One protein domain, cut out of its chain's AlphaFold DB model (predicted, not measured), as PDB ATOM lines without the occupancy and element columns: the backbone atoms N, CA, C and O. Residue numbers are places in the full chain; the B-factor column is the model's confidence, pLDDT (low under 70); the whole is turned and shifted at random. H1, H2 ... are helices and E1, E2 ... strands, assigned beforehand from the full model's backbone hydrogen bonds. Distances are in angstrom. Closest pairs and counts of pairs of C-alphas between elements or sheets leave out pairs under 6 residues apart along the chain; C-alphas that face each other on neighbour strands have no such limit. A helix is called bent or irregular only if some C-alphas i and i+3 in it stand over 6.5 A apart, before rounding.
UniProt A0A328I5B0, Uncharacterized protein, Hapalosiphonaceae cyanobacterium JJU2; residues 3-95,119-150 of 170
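Overview. This is residues 3 to 95 and 119 to 150 of the 170 residues of an uncharacterized protein of Hapalosiphonaceae cyanobacterium JJU2 (UniProt A0A328I5B0). One long helix, H1, covers one face of a narrow, twisted sheet and runs along it, with two very short helices, H2 and H3, packed on the helix. Inside the sheet the long strand E4 has E1 on one side and E2 and E3, one after the other along its length, on the other; E5 lies beyond E1. The printed part has 125 residues, with three named helices and five named strands in the order E1 H1 E2 E3 E4 H2 H3 E5, and the neighbour strands are antiparallel. The class is mixed, helices and strands. The outline is a rod, 56 by 25 by 25 A, only just loose and close to compact, with a radius of gyration of the C-alphas of 17.0 A.

Along the chain. Find C-alpha 3 at (-6.670, 36.893, -43.162); from there E1 runs through residues 3 to 12, 28.2 A. H1, residues 15 to 47, begins at (-16.201, 29.641, -19.399) and is 45.0 A long, with a kink of 31 degrees near residue 22; it is neither bent nor irregular, but only just: C-alphas 21 and 24 are 6.4 A apart. Next come E2, residues 51 to 55, and E3, residues 59 to 63, then E4, residues 75 to 89, 46.2 A. Past the cut look for H2, residues 120 to 123, H3, residues 127 to 130, and E5, residues 142 to 150, 26.0 A, ending at (-7.800, 34.825, -54.221).

Arrangement. In the branched sheet, E4 pairs with E1 over residues 75 to 84; look at N 6 and O 81, 2.8 A, within hydrogen-bond range. On the other side of E4, E3 has N 61 and O 80 at 2.9 A, and E2 has N 52 and O 88 at 2.8 A. E3 and E4 form a hairpin. E5 pairs with E1, with N 5 and O 145 at 2.9 A. H1 is on the sheet at a height of 6.7 A, over E1 and E4, and runs along the strands, at 21 degrees to E1 on the local plane. H1 touches H3 with residues 33 to 40 alone, the closest C-alphas being those of Ala 36 and Ala 128, 5.4 A. H1 and H2 only just touch, with 3 pairs of C-alphas within 8 A, closest at Cys 44 and Leu 121, 6.8 A. H2 and H3 only graze the sheet. In H1, 26 of 29 O i to N i+4 pairs are within hydrogen-bond range; H2 and H3 are too short for one.

Size, cuts and confidence. The C-alphas farthest apart are those of Asp 72 and Asp 91, 56.7 A. Residues 96 to 118 are not printed, and C-alphas 95 and 119 are 7.4 A apart across the cut. The links E3 to E4 and H3 to E5 are long. The model's confidence is under 70 at residues 57 to 74, 90 to 95, 119 to 120, 133 to 141 and 148 to 150.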
ATOM      1  N   THR A   3      -6.028  37.066 -44.463       83.12
ATOM      2  CA  THR A   3      -6.670  36.893 -43.162       83.12
ATOM      3  C   THR A   3      -5.764  36.059 -42.269       83.12
ATOM      4  O   THR A   3      -5.363  34.960 -42.630       83.12
ATOM      5  N   ILE A   4      -5.422  36.569 -41.095       84.50
ATOM      6  CA  ILE A   4      -4.607  35.872 -40.102       84.50
ATOM      7  C   ILE A   4      -5.535  35.407 -38.994       84.50
ATOM      8  O   ILE A   4      -6.097  36.242 -38.291       84.50
ATOM      9  N   ASN A   5      -5.663  34.097 -38.813       83.62
ATOM     10  CA  ASN A   5      -6.415  33.514 -37.710       83.62
ATOM     11  C   ASN A   5      -5.463  33.180 -36.562       83.62
ATOM     12  O   ASN A   5      -4.407  32.586 -36.769       83.62
ATOM     13  N   ILE A   6      -5.840  33.557 -35.344       83.75
ATOM     14  CA  ILE A   6      -5.062  33.392 -34.117       83.75
ATOM     15  C   ILE A   6      -5.945  32.675 -33.101       83.75
ATOM     16  O   ILE A   6      -6.757  33.306 -32.435       83.75
ATOM     17  N   GLY A   7      -5.790  31.365 -32.984       82.19
ATOM     18  CA  GLY A   7      -6.486  30.516 -32.030       82.19
ATOM     19  C   GLY A   7      -5.686  30.249 -30.754       82.19
ATOM     20  O   GLY A   7      -4.453  30.302 -30.725       82.19
ATOM     21  N   TYR A   8      -6.389  29.919 -29.679       81.88
ATOM     22  CA  TYR A   8      -5.812  29.347 -28.474       81.88
ATOM     23  C   TYR A   8      -6.793  28.358 -27.865       81.88
ATOM     24  O   TYR A   8      -7.891  28.728 -27.442       81.88
ATOM     25  N   ARG A   9      -6.351  27.106 -27.786       82.38
ATOM     26  CA  ARG A   9      -7.157  25.987 -27.310       82.38
ATOM     27  C   ARG A   9      -6.706  25.517 -25.934       82.38
ATOM     28  O   ARG A   9      -5.509  25.322 -25.710       82.38
ATOM     29  N   LEU A  10      -7.652  25.310 -25.019       82.12
ATOM     30  CA  LEU A  10      -7.375  24.887 -23.641       82.12
ATOM     31  C   LEU A  10      -8.535  24.083 -23.031       82.12
ATOM     32  O   LEU A  10      -9.680  24.238 -23.444       82.12
ATOM     33  N   PHE A  11      -8.243  23.288 -22.001       83.00
ATOM     34  CA  PHE A  11      -9.262  22.679 -21.142       83.00
ATOM     35  C   PHE A  11      -9.542  23.535 -19.906       83.00
ATOM     36  O   PHE A  11      -8.608  24.039 -19.278       83.00
ATOM     37  N   ALA A  12     -10.818  23.691 -19.562       82.56
ATOM     38  CA  ALA A  12     -11.250  24.355 -18.334       82.56
ATOM     39  C   ALA A  12     -12.621  23.841 -17.886       82.56
ATOM     40  O   ALA A  12     -13.425  23.381 -18.703       82.56
ATOM     41  N   ASP A  13     -12.915  23.979 -16.595       83.50
ATOM     42  CA  ASP A  13     -14.144  23.445 -16.004       83.50
ATOM     43  C   ASP A  13     -15.371  24.318 -16.344       83.50
ATOM     44  O   ASP A  13     -16.516  23.878 -16.239       83.50
ATOM     45  N   ASN A  14     -15.151  25.584 -16.721       84.19
ATOM     46  CA  ASN A  14     -16.189  26.545 -17.101       84.19
ATOM     47  C   ASN A  14     -15.634  27.708 -17.951       84.19
ATOM     48  O   ASN A  14     -14.424  27.916 -18.048       84.19
ATOM     49  N   GLU A  15     -16.538  28.508 -18.523       84.12
ATOM     50  CA  GLU A  15     -16.201  29.641 -19.399       84.12
ATOM     51  C   GLU A  15     -15.402  30.750 -18.691       84.12
ATOM     52  O   GLU A  15     -14.526  31.364 -19.301       84.12
ATOM     53  N   GLU A  16     -15.690  31.044 -17.419       88.38
ATOM     54  CA  GLU A  16     -15.004  32.120 -16.691       88.38
ATOM     55  C   GLU A  16     -13.522  31.782 -16.498       88.38
ATOM     56  O   GLU A  16     -12.644  32.604 -16.779       88.38
ATOM     57  N   GLU A  17     -13.236  30.551 -16.079       87.56
ATOM     58  CA  GLU A  17     -11.877  30.027 -15.992       87.56
ATOM     59  C   GLU A  17     -11.194  30.025 -17.362       87.56
ATOM     60  O   GLU A  17     -10.079  30.539 -17.498       87.56
ATOM     61  N   ALA A  18     -11.889  29.537 -18.393       85.62
ATOM     62  CA  ALA A  18     -11.365  29.496 -19.749       85.62
ATOM     63  C   ALA A  18     -10.962  30.888 -20.254       85.62
ATOM     64  O   ALA A  18      -9.859  31.071 -20.770       85.62
ATOM     65  N   ARG A  19     -11.809  31.903 -20.041       86.31
ATOM     66  CA  ARG A  19     -11.532  33.300 -20.410       86.31
ATOM     67  C   ARG A  19     -10.343  33.871 -19.646       86.31
ATOM     68  O   ARG A  19      -9.492  34.526 -20.249       86.31
ATOM     69  N   ASN A  20     -10.269  33.611 -18.341       89.38
ATOM     70  CA  ASN A  20      -9.181  34.089 -17.488       89.38
ATOM     71  C   ASN A  20      -7.819  33.498 -17.892       89.38
ATOM     72  O   ASN A  20      -6.793  34.158 -17.719       89.38
ATOM     73  N   LEU A  21      -7.802  32.288 -18.459       86.88
ATOM     74  CA  LEU A  21      -6.588  31.630 -18.946       86.88
ATOM     75  C   LEU A  21      -6.269  31.966 -20.412       86.88
ATOM     76  O   LEU A  21      -5.115  32.254 -20.735       86.88
ATOM     77  N   GLY A  22      -7.272  31.937 -21.292       85.00
ATOM     78  CA  GLY A  22      -7.114  32.017 -22.745       85.00
ATOM     79  C   GLY A  22      -6.923  33.433 -23.285       85.00
ATOM     80  O   GLY A  22      -5.967  33.689 -24.019       85.00
ATOM     81  N   ILE A  23      -7.764  34.391 -22.878       85.94
ATOM     82  CA  ILE A  23      -7.735  35.769 -23.413       85.94
ATOM     83  C   ILE A  23      -6.370  36.446 -23.202       85.94
ATOM     84  O   ILE A  23      -5.850  37.046 -24.150       85.94
ATOM     85  N   PRO A  24      -5.723  36.358 -22.019       88.19
ATOM     86  CA  PRO A  24      -4.402  36.952 -21.836       88.19
ATOM     87  C   PRO A  24      -3.335  36.339 -22.750       88.19
ATOM     88  O   PRO A  24      -2.462  37.064 -23.234       88.19
ATOM     89  N   ARG A  25      -3.399  35.024 -23.008       86.56
ATOM     90  CA  ARG A  25      -2.458  34.312 -23.889       86.56
ATOM     91  C   ARG A  25      -2.625  34.758 -25.332       86.56
ATOM     92  O   ARG A  25      -1.650  35.201 -25.937       86.56
ATOM     93  N   LEU A  26      -3.861  34.775 -25.820       85.00
ATOM     94  CA  LEU A  26      -4.179  35.304 -27.141       85.00
ATOM     95  C   LEU A  26      -3.763  36.762 -27.309       85.00
ATOM     96  O   LEU A  26      -3.175  37.125 -28.319       85.00
ATOM     97  N   THR A  27      -4.004  37.603 -26.302       85.88
ATOM     98  CA  THR A  27      -3.615  39.020 -26.345       85.88
ATOM     99  C   THR A  27      -2.096  39.183 -26.469       85.88
ATOM    100  O   THR A  27      -1.611  40.097 -27.141       85.88
ATOM    101  N   ILE A  28      -1.318  38.318 -25.810       87.50
ATOM    102  CA  ILE A  28       0.144  38.303 -25.931       87.50
ATOM    103  C   ILE A  28       0.557  37.852 -27.335       87.50
ATOM    104  O   ILE A  28       1.430  38.489 -27.927       87.50
ATOM    105  N   LEU A  29      -0.051  36.786 -27.858       85.38
ATOM    106  CA  LEU A  29       0.234  36.261 -29.192       85.38
ATOM    107  C   LEU A  29      -0.081  37.295 -30.281       85.38
ATOM    108  O   LEU A  29       0.788  37.605 -31.092       85.38
ATOM    109  N   TRP A  30      -1.243  37.941 -30.200       85.88
ATOM    110  CA  TRP A  30      -1.633  39.079 -31.034       85.88
ATOM    111  C   TRP A  30      -0.553  40.166 -31.081       85.88
ATOM    112  O   TRP A  30      -0.108  40.561 -32.155       85.88
ATOM    113  N   LYS A  31      -0.056  40.621 -29.922       88.06
ATOM    114  CA  LYS A  31       0.982  41.669 -29.875       88.06
ATOM    115  C   LYS A  31       2.274  41.248 -30.571       88.06
ATOM    116  O   LYS A  31       2.968  42.096 -31.129       88.06
ATOM    117  N   LYS A  32       2.622  39.959 -30.514       88.75
ATOM    118  CA  LYS A  32       3.786  39.428 -31.232       88.75
ATOM    119  C   LYS A  32       3.540  39.413 -32.738       88.75
ATOM    120  O   LYS A  32       4.430  39.822 -33.473       88.75
ATOM    121  N   ILE A  33       2.345  39.010 -33.169       88.62
ATOM    122  CA  ILE A  33       1.955  38.962 -34.583       88.62
ATOM    123  C   ILE A  33       1.916  40.363 -35.190       88.62
ATOM    124  O   ILE A  33       2.510  40.570 -36.239       88.62
ATOM    125  N   ILE A  34       1.344  41.354 -34.502       89.69
ATOM    126  CA  ILE A  34       1.353  42.749 -34.972       89.69
ATOM    127  C   ILE A  34       2.771  43.269 -35.164       89.69
ATOM    128  O   ILE A  34       3.081  43.892 -36.173       89.69
ATOM    129  N   LYS A  35       3.672  42.952 -34.235       91.50
ATOM    130  CA  LYS A  35       5.081  43.309 -34.391       91.50
ATOM    131  C   LYS A  35       5.751  42.558 -35.550       91.50
ATOM    132  O   LYS A  35       6.626  43.107 -36.210       91.50
ATOM    133  N   ALA A  36       5.380  41.303 -35.791       90.56
ATOM    134  CA  ALA A  36       5.878  40.541 -36.933       90.56
ATOM    135  C   ALA A  36       5.368  41.122 -38.266       90.56
ATOM    136  O   ALA A  36       6.134  41.178 -39.229       90.56
ATOM    137  N   LEU A  37       4.134  41.638 -38.298       91.94
ATOM    138  CA  LEU A  37       3.558  42.311 -39.463       91.94
ATOM    139  C   LEU A  37       4.334  43.560 -39.882       91.94
ATOM    140  O   LEU A  37       4.428  43.802 -41.076       91.94
ATOM    141  N   GLU A  38       4.987  44.280 -38.964       93.44
ATOM    142  CA  GLU A  38       5.884  45.398 -39.324       93.44
ATOM    143  C   GLU A  38       7.017  44.948 -40.272       93.44
ATOM    144  O   GLU A  38       7.510  45.718 -41.099       93.44
ATOM    145  N   SER A  39       7.461  43.688 -40.161       92.69
ATOM    146  CA  SER A  39       8.484  43.129 -41.057       92.69
ATOM    147  C   SER A  39       7.906  42.775 -42.426       92.69
ATOM    148  O   SER A  39       8.559  43.040 -43.435       92.69
ATOM    149  N   VAL A  40       6.682  42.238 -42.455       91.06
ATOM    150  CA  VAL A  40       5.942  41.937 -43.691       91.06
ATOM    151  C   VAL A  40       5.640  43.230 -44.447       91.06
ATOM    152  O   VAL A  40       5.955  43.335 -45.627       91.06
ATOM    153  N   GLU A  41       5.126  44.248 -43.751       93.31
ATOM    154  CA  GLU A  41       4.876  45.589 -44.285       93.31
ATOM    155  C   GLU A  41       6.137  46.163 -44.929       93.31
ATOM    156  O   GLU A  41       6.112  46.611 -46.074       93.31
ATOM    157  N   LYS A  42       7.270  46.117 -44.221       93.75
ATOM    158  CA  LYS A  42       8.530  46.653 -44.733       93.75
ATOM    159  C   LYS A  42       8.987  45.960 -46.018       93.75
ATOM    160  O   LYS A  42       9.506  46.636 -46.905       93.75
ATOM    161  N   ASP A  43       8.846  44.638 -46.112       92.12
ATOM    162  CA  ASP A  43       9.172  43.903 -47.339       92.12
ATOM    163  C   ASP A  43       8.172  44.219 -48.461       92.12
ATOM    164  O   ASP A  43       8.590  44.523 -49.579       92.12
ATOM    165  N   CYS A  44       6.872  44.264 -48.154       87.56
ATOM    166  CA  CYS A  44       5.840  44.646 -49.114       87.56
ATOM    167  C   CYS A  44       6.095  46.036 -49.708       87.56
ATOM    168  O   CYS A  44       6.126  46.178 -50.925       87.56
ATOM    169  N   LEU A  45       6.350  47.050 -48.877       88.69
ATOM    170  CA  LEU A  45       6.605  48.422 -49.329       88.69
ATOM    171  C   LEU A  45       7.966  48.582 -50.025       88.69
ATOM    172  O   LEU A  45       8.174  49.532 -50.777       88.69
ATOM    173  N   LEU A  46       8.913  47.665 -49.802       89.94
ATOM    174  CA  LEU A  46      10.161  47.623 -50.567       89.94
ATOM    175  C   LEU A  46       9.924  47.103 -51.993       89.94
ATOM    176  O   LEU A  46      10.559  47.589 -52.932       89.94
ATOM    177  N   ARG A  47       9.045  46.108 -52.145       82.62
ATOM    178  CA  ARG A  47       8.694  45.488 -53.434       82.62
ATOM    179  C   ARG A  47       7.706  46.324 -54.237       82.62
ATOM    180  O   ARG A  47       7.856  46.413 -55.454       82.62
ATOM    181  N   PHE A  48       6.756  46.945 -53.547       83.56
ATOM    182  CA  PHE A  48       5.651  47.716 -54.109       83.56
ATOM    183  C   PHE A  48       5.552  49.094 -53.416       83.56
ATOM    184  O   PHE A  48       4.668  49.312 -52.584       83.56
ATOM    185  N   PRO A  49       6.484  50.031 -53.692       82.94
ATOM    186  CA  PRO A  49       6.576  51.316 -52.982       82.94
ATOM    187  C   PRO A  49       5.387  52.265 -53.174       82.94
ATOM    188  O   PRO A  49       5.251  53.242 -52.442       82.94
ATOM    189  N   GLU A  50       4.576  52.032 -54.199       79.94
ATOM    190  CA  GLU A  50       3.374  52.792 -54.539       79.94
ATOM    191  C   GLU A  50       2.134  52.389 -53.729       79.94
ATOM    192  O   GLU A  50       1.119  53.089 -53.785       79.94
ATOM    193  N   LEU A  51       2.212  51.279 -52.989       82.50
ATOM    194  CA  LEU A  51       1.107  50.742 -52.205       82.50
ATOM    195  C   LEU A  51       1.115  51.270 -50.775       82.50
ATOM    196  O   LEU A  51       2.151  51.607 -50.207       82.50
ATOM    197  N   ASN A  52      -0.065  51.271 -50.173       85.25
ATOM    198  CA  ASN A  52      -0.247  51.363 -48.737       85.25
ATOM    199  C   ASN A  52      -0.487  49.962 -48.177       85.25
ATOM    200  O   ASN A  52      -1.127  49.124 -48.818       85.25
ATOM    201  N   PHE A  53      -0.001  49.725 -46.966       88.12
ATOM    202  CA  PHE A  53      -0.244  48.505 -46.213       88.12
ATOM    203  C   PHE A  53      -1.208  48.826 -45.071       88.12
ATOM    204  O   PHE A  53      -0.954  49.719 -44.266       88.12
ATOM    205  N   GLU A  54      -2.329  48.119 -45.015       88.44
ATOM    206  CA  GLU A  54      -3.362  48.315 -44.006       88.44
ATOM    207  C   GLU A  54      -3.589  47.011 -43.247       88.44
ATOM    208  O   GLU A  54      -3.722  45.939 -43.840       88.44
ATOM    209  N   VAL A  55      -3.671  47.123 -41.926       87.06
ATOM    210  CA  VAL A  55      -4.061  46.042 -41.020       87.06
ATOM    211  C   VAL A  55      -5.401  46.443 -40.416       87.06
ATOM    212  O   VAL A  55      -5.525  47.554 -39.896       87.06
ATOM    213  N   SER A  56      -6.412  45.588 -40.543       79.50
ATOM    214  CA  SER A  56      -7.742  45.824 -39.995       79.50
ATOM    215  C   SER A  56      -7.714  45.847 -38.475       79.50
ATOM    216  O   SER A  56      -6.812  45.310 -37.821       79.50
ATOM    217  N   ASP A  57      -8.760  46.446 -37.915       68.06
ATOM    218  CA  ASP A  57      -9.004  46.347 -36.491       68.06
ATOM    219  C   ASP A  57      -9.346  44.907 -36.092       68.06
ATOM    220  O   ASP A  57      -9.791  44.075 -36.882       68.06
ATOM    221  N   PHE A  58      -9.066  44.641 -34.826       68.00
ATOM    222  CA  PHE A  58      -9.185  43.361 -34.159       68.00
ATOM    223  C   PHE A  58     -10.645  42.995 -33.883       68.00
ATOM    224  O   PHE A  58     -11.329  43.717 -33.149       68.00
ATOM    225  N   GLU A  59     -11.089  41.834 -34.365       68.12
ATOM    226  CA  GLU A  59     -12.398  41.283 -34.014       68.12
ATOM    227  C   GLU A  59     -12.254  39.980 -33.213       68.12
ATOM    228  O   GLU A  59     -11.712  38.987 -33.712       68.12
ATOM    229  N   PRO A  60     -12.700  39.962 -31.940       65.94
ATOM    230  CA  PRO A  60     -12.665  38.755 -31.140       65.94
ATOM    231  C   PRO A  60     -13.830  37.831 -31.492       65.94
ATOM    232  O   PRO A  60     -14.990  38.187 -31.284       65.94
ATOM    233  N   GLU A  61     -13.517  36.619 -31.938       65.94
ATOM    234  CA  GLU A  61     -14.489  35.553 -32.142       65.94
ATOM    235  C   GLU A  61     -14.351  34.491 -31.042       65.94
ATOM    236  O   GLU A  61     -13.274  34.203 -30.516       65.94
ATOM    237  N   TYR A  62     -15.480  33.939 -30.613       64.94
ATOM    238  CA  TYR A  62     -15.507  32.943 -29.554       64.94
ATOM    239  C   TYR A  62     -16.328  31.748 -30.000       64.94
ATOM    240  O   TYR A  62     -17.536  31.872 -30.214       64.94
ATOM    241  N   VAL A  63     -15.669  30.596 -30.114       59.91
ATOM    242  CA  VAL A  63     -16.298  29.348 -30.538       59.91
ATOM    243  C   VAL A  63     -16.110  28.313 -29.435       59.91
ATOM    244  O   VAL A  63     -15.041  27.742 -29.253       59.91
ATOM    245  N   CYS A  64     -17.179  28.050 -28.684       58.97
ATOM    246  CA  CYS A  64     -17.218  26.903 -27.786       58.97
ATOM    247  C   CYS A  64     -17.392  25.630 -28.627       58.97
ATOM    248  O   CYS A  64     -18.437  25.445 -29.257       58.97
ATOM    249  N   LEU A  65     -16.373  24.769 -28.653       60.12
ATOM    250  CA  LEU A  65     -16.475  23.422 -29.203       60.12
ATOM    251  C   LEU A  65     -16.798  22.479 -28.043       60.12
ATOM    252  O   LEU A  65     -15.909  22.065 -27.309       60.12
ATOM    253  N   ASP A  66     -18.080  22.165 -27.870       52.44
ATOM    254  CA  ASP A  66     -18.560  21.209 -26.866       52.44
ATOM    255  C   ASP A  66     -18.249  19.765 -27.307       52.44
ATOM    256  O   ASP A  66     -19.138  18.954 -27.560       52.44
ATOM    257  N   GLU A  67     -16.965  19.454 -27.484       52.59
ATOM    258  CA  GLU A  67     -16.480  18.078 -27.503       52.59
ATOM    259  C   GLU A  67     -15.983  17.771 -26.092       52.59
ATOM    260  O   GLU A  67     -14.855  18.074 -25.704       52.59
ATOM    261  N   THR A  68     -16.892  17.227 -25.285       50.28
ATOM    262  CA  THR A  68     -16.577  16.620 -23.993       50.28
ATOM    263  C   THR A  68     -15.741  15.373 -24.261       50.28
ATOM    264  O   THR A  68     -16.276  14.306 -24.553       50.28
ATOM    265  N   ASP A  69     -14.416  15.516 -24.233       48.56
ATOM    266  CA  ASP A  69     -13.520  14.365 -24.275       48.56
ATOM    267  C   ASP A  69     -13.530  13.701 -22.887       48.56
ATOM    268  O   ASP A  69     -13.446  14.376 -21.858       48.56
ATOM    269  N   ASP A  70     -13.666  12.376 -22.841       48.62
ATOM    270  CA  ASP A  70     -13.858  11.558 -21.626       48.62
ATOM    271  C   ASP A  70     -12.567  11.442 -20.770       48.62
ATOM    272  O   ASP A  70     -12.291  10.422 -20.130       48.62
ATOM    273  N   VAL A  71     -11.748  12.496 -20.740       53.78
ATOM    274  CA  VAL A  71     -10.601  12.651 -19.843       53.78
ATOM    275  C   VAL A  71     -10.978  13.677 -18.771       53.78
ATOM    276  O   VAL A  71     -10.925  14.883 -18.979       53.78
ATOM    277  N   ASP A  72     -11.395  13.178 -17.607       55.81
ATOM    278  CA  ASP A  72     -11.601  13.940 -16.364       55.81
ATOM    279  C   ASP A  72     -12.655  15.078 -16.377       55.81
ATOM    280  O   ASP A  72     -12.652  15.927 -15.488       55.81
ATOM    281  N   GLY A  73     -13.626  15.074 -17.300       62.12
ATOM    282  CA  GLY A  73     -14.811  15.950 -17.220       62.12
ATOM    283  C   GLY A  73     -14.551  17.441 -17.477       62.12
ATOM    284  O   GLY A  73     -15.370  18.272 -17.085       62.12
ATOM    285  N   GLN A  74     -13.432  17.775 -18.121       66.88
ATOM    286  CA  GLN A  74     -13.088  19.145 -18.509       66.88
ATOM    287  C   GLN A  74     -13.643  19.481 -19.901       66.88
ATOM    288  O   GLN A  74     -13.730  18.619 -20.772       66.88
ATOM    289  N   ILE A  75     -14.022  20.745 -20.113       75.19
ATOM    290  CA  ILE A  75     -14.598  21.225 -21.377       75.19
ATOM    291  C   ILE A  75     -13.474  21.810 -22.235       75.19
ATOM    292  O   ILE A  75     -12.626  22.555 -21.730       75.19
ATOM    293  N   LEU A  76     -13.458  21.477 -23.529       80.00
ATOM    294  CA  LEU A  76     -12.548  22.082 -24.496       80.00
ATOM    295  C   LEU A  76     -13.050  23.472 -24.900       80.00
ATOM    296  O   LEU A  76     -14.179  23.635 -25.353       80.00
ATOM    297  N   TRP A  77     -12.189  24.477 -24.786       80.69
ATOM    298  CA  TRP A  77     -12.492  25.845 -25.195       80.69
ATOM    299  C   TRP A  77     -11.532  26.290 -26.292       80.69
ATOM    300  O   TRP A  77     -10.315  26.121 -26.158       80.69
ATOM    301  N   ASP A  78     -12.079  26.884 -27.354       81.25
ATOM    302  CA  ASP A  78     -11.320  27.515 -28.430       81.25
ATOM    303  C   ASP A  78     -11.625  29.019 -28.450       81.25
ATOM    304  O   ASP A  78     -12.777  29.461 -28.431       81.25
ATOM    305  N   PHE A  79     -10.574  29.823 -28.431       82.25
ATOM    306  CA  PHE A  79     -10.673  31.270 -28.517       82.25
ATOM    307  C   PHE A  79      -9.928  31.714 -29.764       82.25
ATOM    308  O   PHE A  79      -8.766  31.344 -29.919       82.25
ATOM    309  N   SER A  80     -10.541  32.540 -30.609       83.19
ATOM    310  CA  SER A  80      -9.945  32.934 -31.883       83.19
ATOM    311  C   SER A  80     -10.055  34.430 -32.138       83.19
ATOM    312  O   SER A  80     -11.104  35.042 -31.978       83.19
ATOM    313  N   TYR A  81      -8.964  35.039 -32.575       83.25
ATOM    314  CA  TYR A  81      -8.951  36.386 -33.133       83.25
ATOM    315  C   TYR A  81      -8.629  36.289 -34.611       83.25
ATOM    316  O   TYR A  81      -7.824  35.441 -34.998       83.25
ATOM    317  N   TRP A  82      -9.208  37.164 -35.421       84.19
ATOM    318  CA  TRP A  82      -8.796  37.301 -36.809       84.19
ATOM    319  C   TRP A  82      -8.313  38.722 -37.098       84.19
ATOM    320  O   TRP A  82      -8.674  39.683 -36.412       84.19
ATOM    321  N   ILE A  83      -7.427  38.825 -38.085       85.25
ATOM    322  CA  ILE A  83      -6.857  40.074 -38.591       85.25
ATOM    323  C   ILE A  83      -6.940  40.043 -40.106       85.25
ATOM    324  O   ILE A  83      -6.460  39.089 -40.708       85.25
ATOM    325  N   GLU A  84      -7.460  41.083 -40.736       86.12
ATOM    326  CA  GLU A  84      -7.299  41.279 -42.171       86.12
ATOM    327  C   GLU A  84      -6.097  42.178 -42.443       86.12
ATOM    328  O   GLU A  84      -5.873  43.205 -41.808       86.12
ATOM    329  N   VAL A  85      -5.312  41.797 -43.433       86.50
ATOM    330  CA  VAL A  85      -4.190  42.554 -43.963       86.50
ATOM    331  C   VAL A  85      -4.477  42.799 -45.432       86.50
ATOM    332  O   VAL A  85      -4.819  41.881 -46.178       86.50
ATOM    333  N   LYS A  86      -4.351  44.039 -45.888       84.44
ATOM    334  CA  LYS A  86      -4.610  44.396 -47.283       84.44
ATOM    335  C   LYS A  86      -3.605  45.424 -47.775       84.44
ATOM    336  O   LYS A  86      -3.096  46.239 -47.012       84.44
ATOM    337  N   THR A  87      -3.354  45.391 -49.074       77.75
ATOM    338  CA  THR A  87      -2.619  46.439 -49.777       77.75
ATOM    339  C   THR A  87      -3.583  47.249 -50.626       77.75
ATOM    340  O   THR A  87      -4.361  46.683 -51.401       77.75
ATOM    341  N   THR A  88      -3.537  48.567 -50.482       74.06
ATOM    342  CA  THR A  88      -4.363  49.511 -51.241       74.06
ATOM    343  C   THR A  88      -3.464  50.431 -52.057       74.06
ATOM    344  O   THR A  88      -2.336  50.722 -51.665       74.06
ATOM    345  N   SER A  89      -3.932  50.903 -53.207       70.50
ATOM    346  CA  SER A  89      -3.258  51.982 -53.930       70.50
ATOM    347  C   SER A  89      -3.383  53.312 -53.170       70.50
ATOM    348  O   SER A  89      -4.149  53.442 -52.211       70.50
ATOM    349  N   GLY A  90      -2.634  54.337 -53.588       67.69
ATOM    350  CA  GLY A  90      -2.634  55.665 -52.951       67.69
ATOM    351  C   GLY A  90      -4.005  56.360 -52.839       67.69
ATOM    352  O   GLY A  90      -4.170  57.260 -52.020       67.69
ATOM    353  N   ASP A  91      -4.986  55.950 -53.641       65.31
ATOM    354  CA  ASP A  91      -6.384  56.399 -53.637       65.31
ATOM    355  C   ASP A  91      -7.330  55.496 -52.815       65.31
ATOM    356  O   ASP A  91      -8.534  55.752 -52.767       65.31
ATOM    357  N   GLY A  92      -6.795  54.486 -52.122       56.28
ATOM    358  CA  GLY A  92      -7.525  53.616 -51.195       56.28
ATOM    359  C   GLY A  92      -8.274  52.458 -51.860       56.28
ATOM    360  O   GLY A  92      -9.051  51.775 -51.191       56.28
ATOM    361  N   ILE A  93      -8.063  52.226 -53.157       60.34
ATOM    362  CA  ILE A  93      -8.660  51.099 -53.879       60.34
ATOM    363  C   ILE A  93      -7.837  49.832 -53.572       60.34
ATOM    364  O   ILE A  93      -6.611  49.863 -53.685       60.34
ATOM    365  N   PRO A  94      -8.457  48.712 -53.154       56.59
ATOM    366  CA  PRO A  94      -7.750  47.442 -53.006       56.59
ATOM    367  C   PRO A  94      -7.097  47.028 -54.330       56.59
ATOM    368  O   PRO A  94      -7.765  46.922 -55.357       56.59
ATOM    369  N   GLU A  95      -5.786  46.779 -54.329       51.75
ATOM    370  CA  GLU A  95      -5.017  46.612 -55.576       51.75
ATOM    371  C   GLU A  95      -5.268  45.292 -56.321       51.75
ATOM    372  O   GLU A  95      -4.777  45.091 -57.435       51.75
ATOM    373  N   GLU A 119      -2.157  38.561 -55.657       62.56
ATOM    374  CA  GLU A 119      -2.208  39.806 -54.908       62.56
ATOM    375  C   GLU A 119      -0.810  40.168 -54.380       62.56
ATOM    376  O   GLU A 119      -0.067  39.259 -53.999       62.56
ATOM    377  N   PRO A 120      -0.451  41.464 -54.288       69.56
ATOM    378  CA  PRO A 120       0.881  41.897 -53.855       69.56
ATOM    379  C   PRO A 120       1.353  41.256 -52.541       69.56
ATOM    380  O   PRO A 120       2.516  40.881 -52.406       69.56
ATOM    381  N   LEU A 121       0.430  41.050 -51.595       76.25
ATOM    382  CA  LEU A 121       0.698  40.401 -50.308       76.25
ATOM    383  C   LEU A 121       1.239  38.972 -50.428       76.25
ATOM    384  O   LEU A 121       2.011  38.551 -49.569       76.25
ATOM    385  N   TYR A 122       0.854  38.228 -51.466       73.50
ATOM    386  CA  TYR A 122       1.302  36.849 -51.671       73.50
ATOM    387  C   TYR A 122       2.812  36.765 -51.953       73.50
ATOM    388  O   TYR A 122       3.460  35.779 -51.595       73.50
ATOM    389  N   ASP A 123       3.373  37.814 -52.562       75.62
ATOM    390  CA  ASP A 123       4.786  37.895 -52.946       75.62
ATOM    391  C   ASP A 123       5.685  38.511 -51.859       75.62
ATOM    392  O   ASP A 123       6.911  38.555 -52.033       75.62
ATOM    393  N   CYS A 124       5.109  38.984 -50.749       82.94
ATOM    394  CA  CYS A 124       5.865  39.504 -49.611       82.94
ATOM    395  C   CYS A 124       6.476  38.382 -48.749       82.94
ATOM    396  O   CYS A 124       6.048  37.227 -48.782       82.94
ATOM    397  N   ASP A 125       7.488  38.719 -47.952       86.50
ATOM    398  CA  ASP A 125       8.138  37.806 -47.012       86.50
ATOM    399  C   ASP A 125       7.337  37.654 -45.705       86.50
ATOM    400  O   ASP A 125       7.311  38.545 -44.855       86.50
ATOM    401  N   TRP A 126       6.723  36.480 -45.531       84.75
ATOM    402  CA  TRP A 126       5.944  36.097 -44.347       84.75
ATOM    403  C   TRP A 126       6.733  35.273 -43.316       84.75
ATOM    404  O   TRP A 126       6.155  34.812 -42.331       84.75
ATOM    405  N   SER A 127       8.051  35.105 -43.484       84.31
ATOM    406  CA  SER A 127       8.888  34.283 -42.587       84.31
ATOM    407  C   SER A 127       8.848  34.730 -41.119       84.31
ATOM    408  O   SER A 127       8.982  33.915 -40.204       84.31
ATOM    409  N   ALA A 128       8.605  36.021 -40.866       85.88
ATOM    410  CA  ALA A 128       8.421  36.556 -39.518       85.88
ATOM    411  C   ALA A 128       7.162  36.007 -38.820       85.88
ATOM    412  O   ALA A 128       7.140  35.924 -37.592       85.88
ATOM    413  N   ILE A 129       6.136  35.624 -39.587       82.94
ATOM    414  CA  ILE A 129       4.890  35.038 -39.080       82.94
ATOM    415  C   ILE A 129       4.941  33.510 -39.083       82.94
ATOM    416  O   ILE A 129       4.431  32.900 -38.148       82.94
ATOM    417  N   GLU A 130       5.644  32.900 -40.039       77.00
ATOM    418  CA  GLU A 130       5.808  31.442 -40.156       77.00
ATOM    419  C   GLU A 130       6.255  30.783 -38.839       77.00
ATOM    420  O   GLU A 130       5.787  29.710 -38.486       77.00
ATOM    421  N   SER A 131       7.094  31.452 -38.039       73.69
ATOM    422  CA  SER A 131       7.527  30.926 -36.733       73.69
ATOM    423  C   SER A 131       6.407  30.748 -35.691       73.69
ATOM    424  O   SER A 131       6.607  30.040 -34.702       73.69
ATOM    425  N   PHE A 132       5.252  31.387 -35.894       75.81
ATOM    426  CA  PHE A 132       4.041  31.211 -35.088       75.81
ATOM    427  C   PHE A 132       3.078  30.189 -35.705       75.81
ATOM    428  O   PHE A 132       2.228  29.645 -35.000       75.81
ATOM    429  N   CYS A 133       3.220  29.920 -37.002       68.81
ATOM    430  CA  CYS A 133       2.437  28.955 -37.752       68.81
ATOM    431  C   CYS A 133       3.012  27.550 -37.533       68.81
ATOM    432  O   CYS A 133       3.964  27.116 -38.176       68.81
ATOM    433  N   GLY A 134       2.496  26.852 -36.523       56.88
ATOM    434  CA  GLY A 134       3.086  25.586 -36.097       56.88
ATOM    435  C   GLY A 134       2.244  24.836 -35.081       56.88
ATOM    436  O   GLY A 134       2.728  24.525 -33.996       56.88
ATOM    437  N   ALA A 135       0.995  24.521 -35.426       48.12
ATOM    438  CA  ALA A 135       0.208  23.556 -34.667       48.12
ATOM    439  C   ALA A 135       0.446  22.149 -35.240       48.12
ATOM    440  O   ALA A 135      -0.060  21.789 -36.301       48.12
ATOM    441  N   THR A 136       1.237  21.330 -34.544       47.94
ATOM    442  CA  THR A 136       1.205  19.874 -34.751       47.94
ATOM    443  C   THR A 136      -0.111  19.316 -34.204       47.94
ATOM    444  O   THR A 136      -0.653  19.869 -33.251       47.94
ATOM    445  N   ALA A 137      -0.600  18.192 -34.739       42.81
ATOM    446  CA  ALA A 137      -1.839  17.537 -34.288       42.81
ATOM    447  C   ALA A 137      -1.877  17.181 -32.777       42.81
ATOM    448  O   ALA A 137      -2.942  16.863 -32.259       42.81
ATOM    449  N   ASP A 138      -0.742  17.280 -32.075       40.31
ATOM    450  CA  ASP A 138      -0.571  16.915 -30.664       40.31
ATOM    451  C   ASP A 138      -0.655  18.097 -29.670       40.31
ATOM    452  O   ASP A 138      -0.476  17.895 -28.468       40.31
ATOM    453  N   THR A 139      -0.890  19.339 -30.114       47.47
ATOM    454  CA  THR A 139      -0.851  20.511 -29.216       47.47
ATOM    455  C   THR A 139      -2.230  21.075 -28.875       47.47
ATOM    456  O   THR A 139      -2.873  21.711 -29.706       47.47
ATOM    457  N   MET A 140      -2.622  20.963 -27.600       59.94
ATOM    458  CA  MET A 140      -3.359  22.047 -26.935       59.94
ATOM    459  C   MET A 140      -2.451  23.280 -26.915       59.94
ATOM    460  O   MET A 140      -1.321  23.184 -26.428       59.94
ATOM    461  N   GLY A 141      -2.887  24.418 -27.461       66.56
ATOM    462  CA  GLY A 141      -2.023  25.593 -27.534       66.56
ATOM    463  C   GLY A 141      -2.419  26.652 -28.557       66.56
ATOM    464  O   GLY A 141      -3.561  26.721 -29.005       66.56
ATOM    465  N   GLU A 142      -1.443  27.513 -28.850       73.62
ATOM    466  CA  GLU A 142      -1.511  28.623 -29.802       73.62
ATOM    467  C   GLU A 142      -1.639  28.083 -31.238       73.62
ATOM    468  O   GLU A 142      -0.858  27.231 -31.658       73.62
ATOM    469  N   ILE A 143      -2.620  28.581 -31.987       75.75
ATOM    470  CA  ILE A 143      -2.873  28.246 -33.389       75.75
ATOM    471  C   ILE A 143      -2.727  29.548 -34.168       75.75
ATOM    472  O   ILE A 143      -3.381  30.528 -33.838       75.75
ATOM    473  N   VAL A 144      -1.874  29.590 -35.185       77.44
ATOM    474  CA  VAL A 144      -1.787  30.750 -36.080       77.44
ATOM    475  C   VAL A 144      -1.812  30.246 -37.508       77.44
ATOM    476  O   VAL A 144      -1.025  29.369 -37.853       77.44
ATOM    477  N   SER A 145      -2.713  30.782 -38.323       76.50
ATOM    478  CA  SER A 145      -2.761  30.520 -39.761       76.50
ATOM    479  C   SER A 145      -2.889  31.826 -40.532       76.50
ATOM    480  O   SER A 145      -3.423  32.811 -40.025       76.50
ATOM    481  N   VAL A 146      -2.372  31.838 -41.760       72.94
ATOM    482  CA  VAL A 146      -2.497  32.964 -42.691       72.94
ATOM    483  C   VAL A 146      -3.181  32.461 -43.955       72.94
ATOM    484  O   VAL A 146      -2.707  31.538 -44.609       72.94
ATOM    485  N   GLU A 147      -4.297  33.072 -44.313       74.88
ATOM    486  CA  GLU A 147      -5.114  32.729 -45.468       74.88
ATOM    487  C   GLU A 147      -5.087  33.884 -46.458       74.88
ATOM    488  O   GLU A 147      -5.374  35.013 -46.093       74.88
ATOM    489  N   PHE A 148      -4.749  33.630 -47.719       69.56
ATOM    490  CA  PHE A 148      -4.749  34.670 -48.747       69.56
ATOM    491  C   PHE A 148      -6.039  34.588 -49.555       69.56
ATOM    492  O   PHE A 148      -6.406  33.525 -50.068       69.56
ATOM    493  N   GLU A 149      -6.727  35.716 -49.684       61.56
ATOM    494  CA  GLU A 149      -7.929  35.812 -50.494       61.56
ATOM    495  C   GLU A 149      -7.533  35.928 -51.977       61.56
ATOM    496  O   GLU A 149      -6.963  36.914 -52.409       61.56
ATOM    497  N   ALA A 150      -7.846  34.890 -52.756       51.44
ATOM    498  CA  ALA A 150      -7.800  34.825 -54.221       51.44
ATOM    499  C   ALA A 150      -6.443  35.046 -54.946       51.44
ATOM    500  O   ALA A 150      -5.956  36.157 -55.127       51.44
TER     501      ALA A 150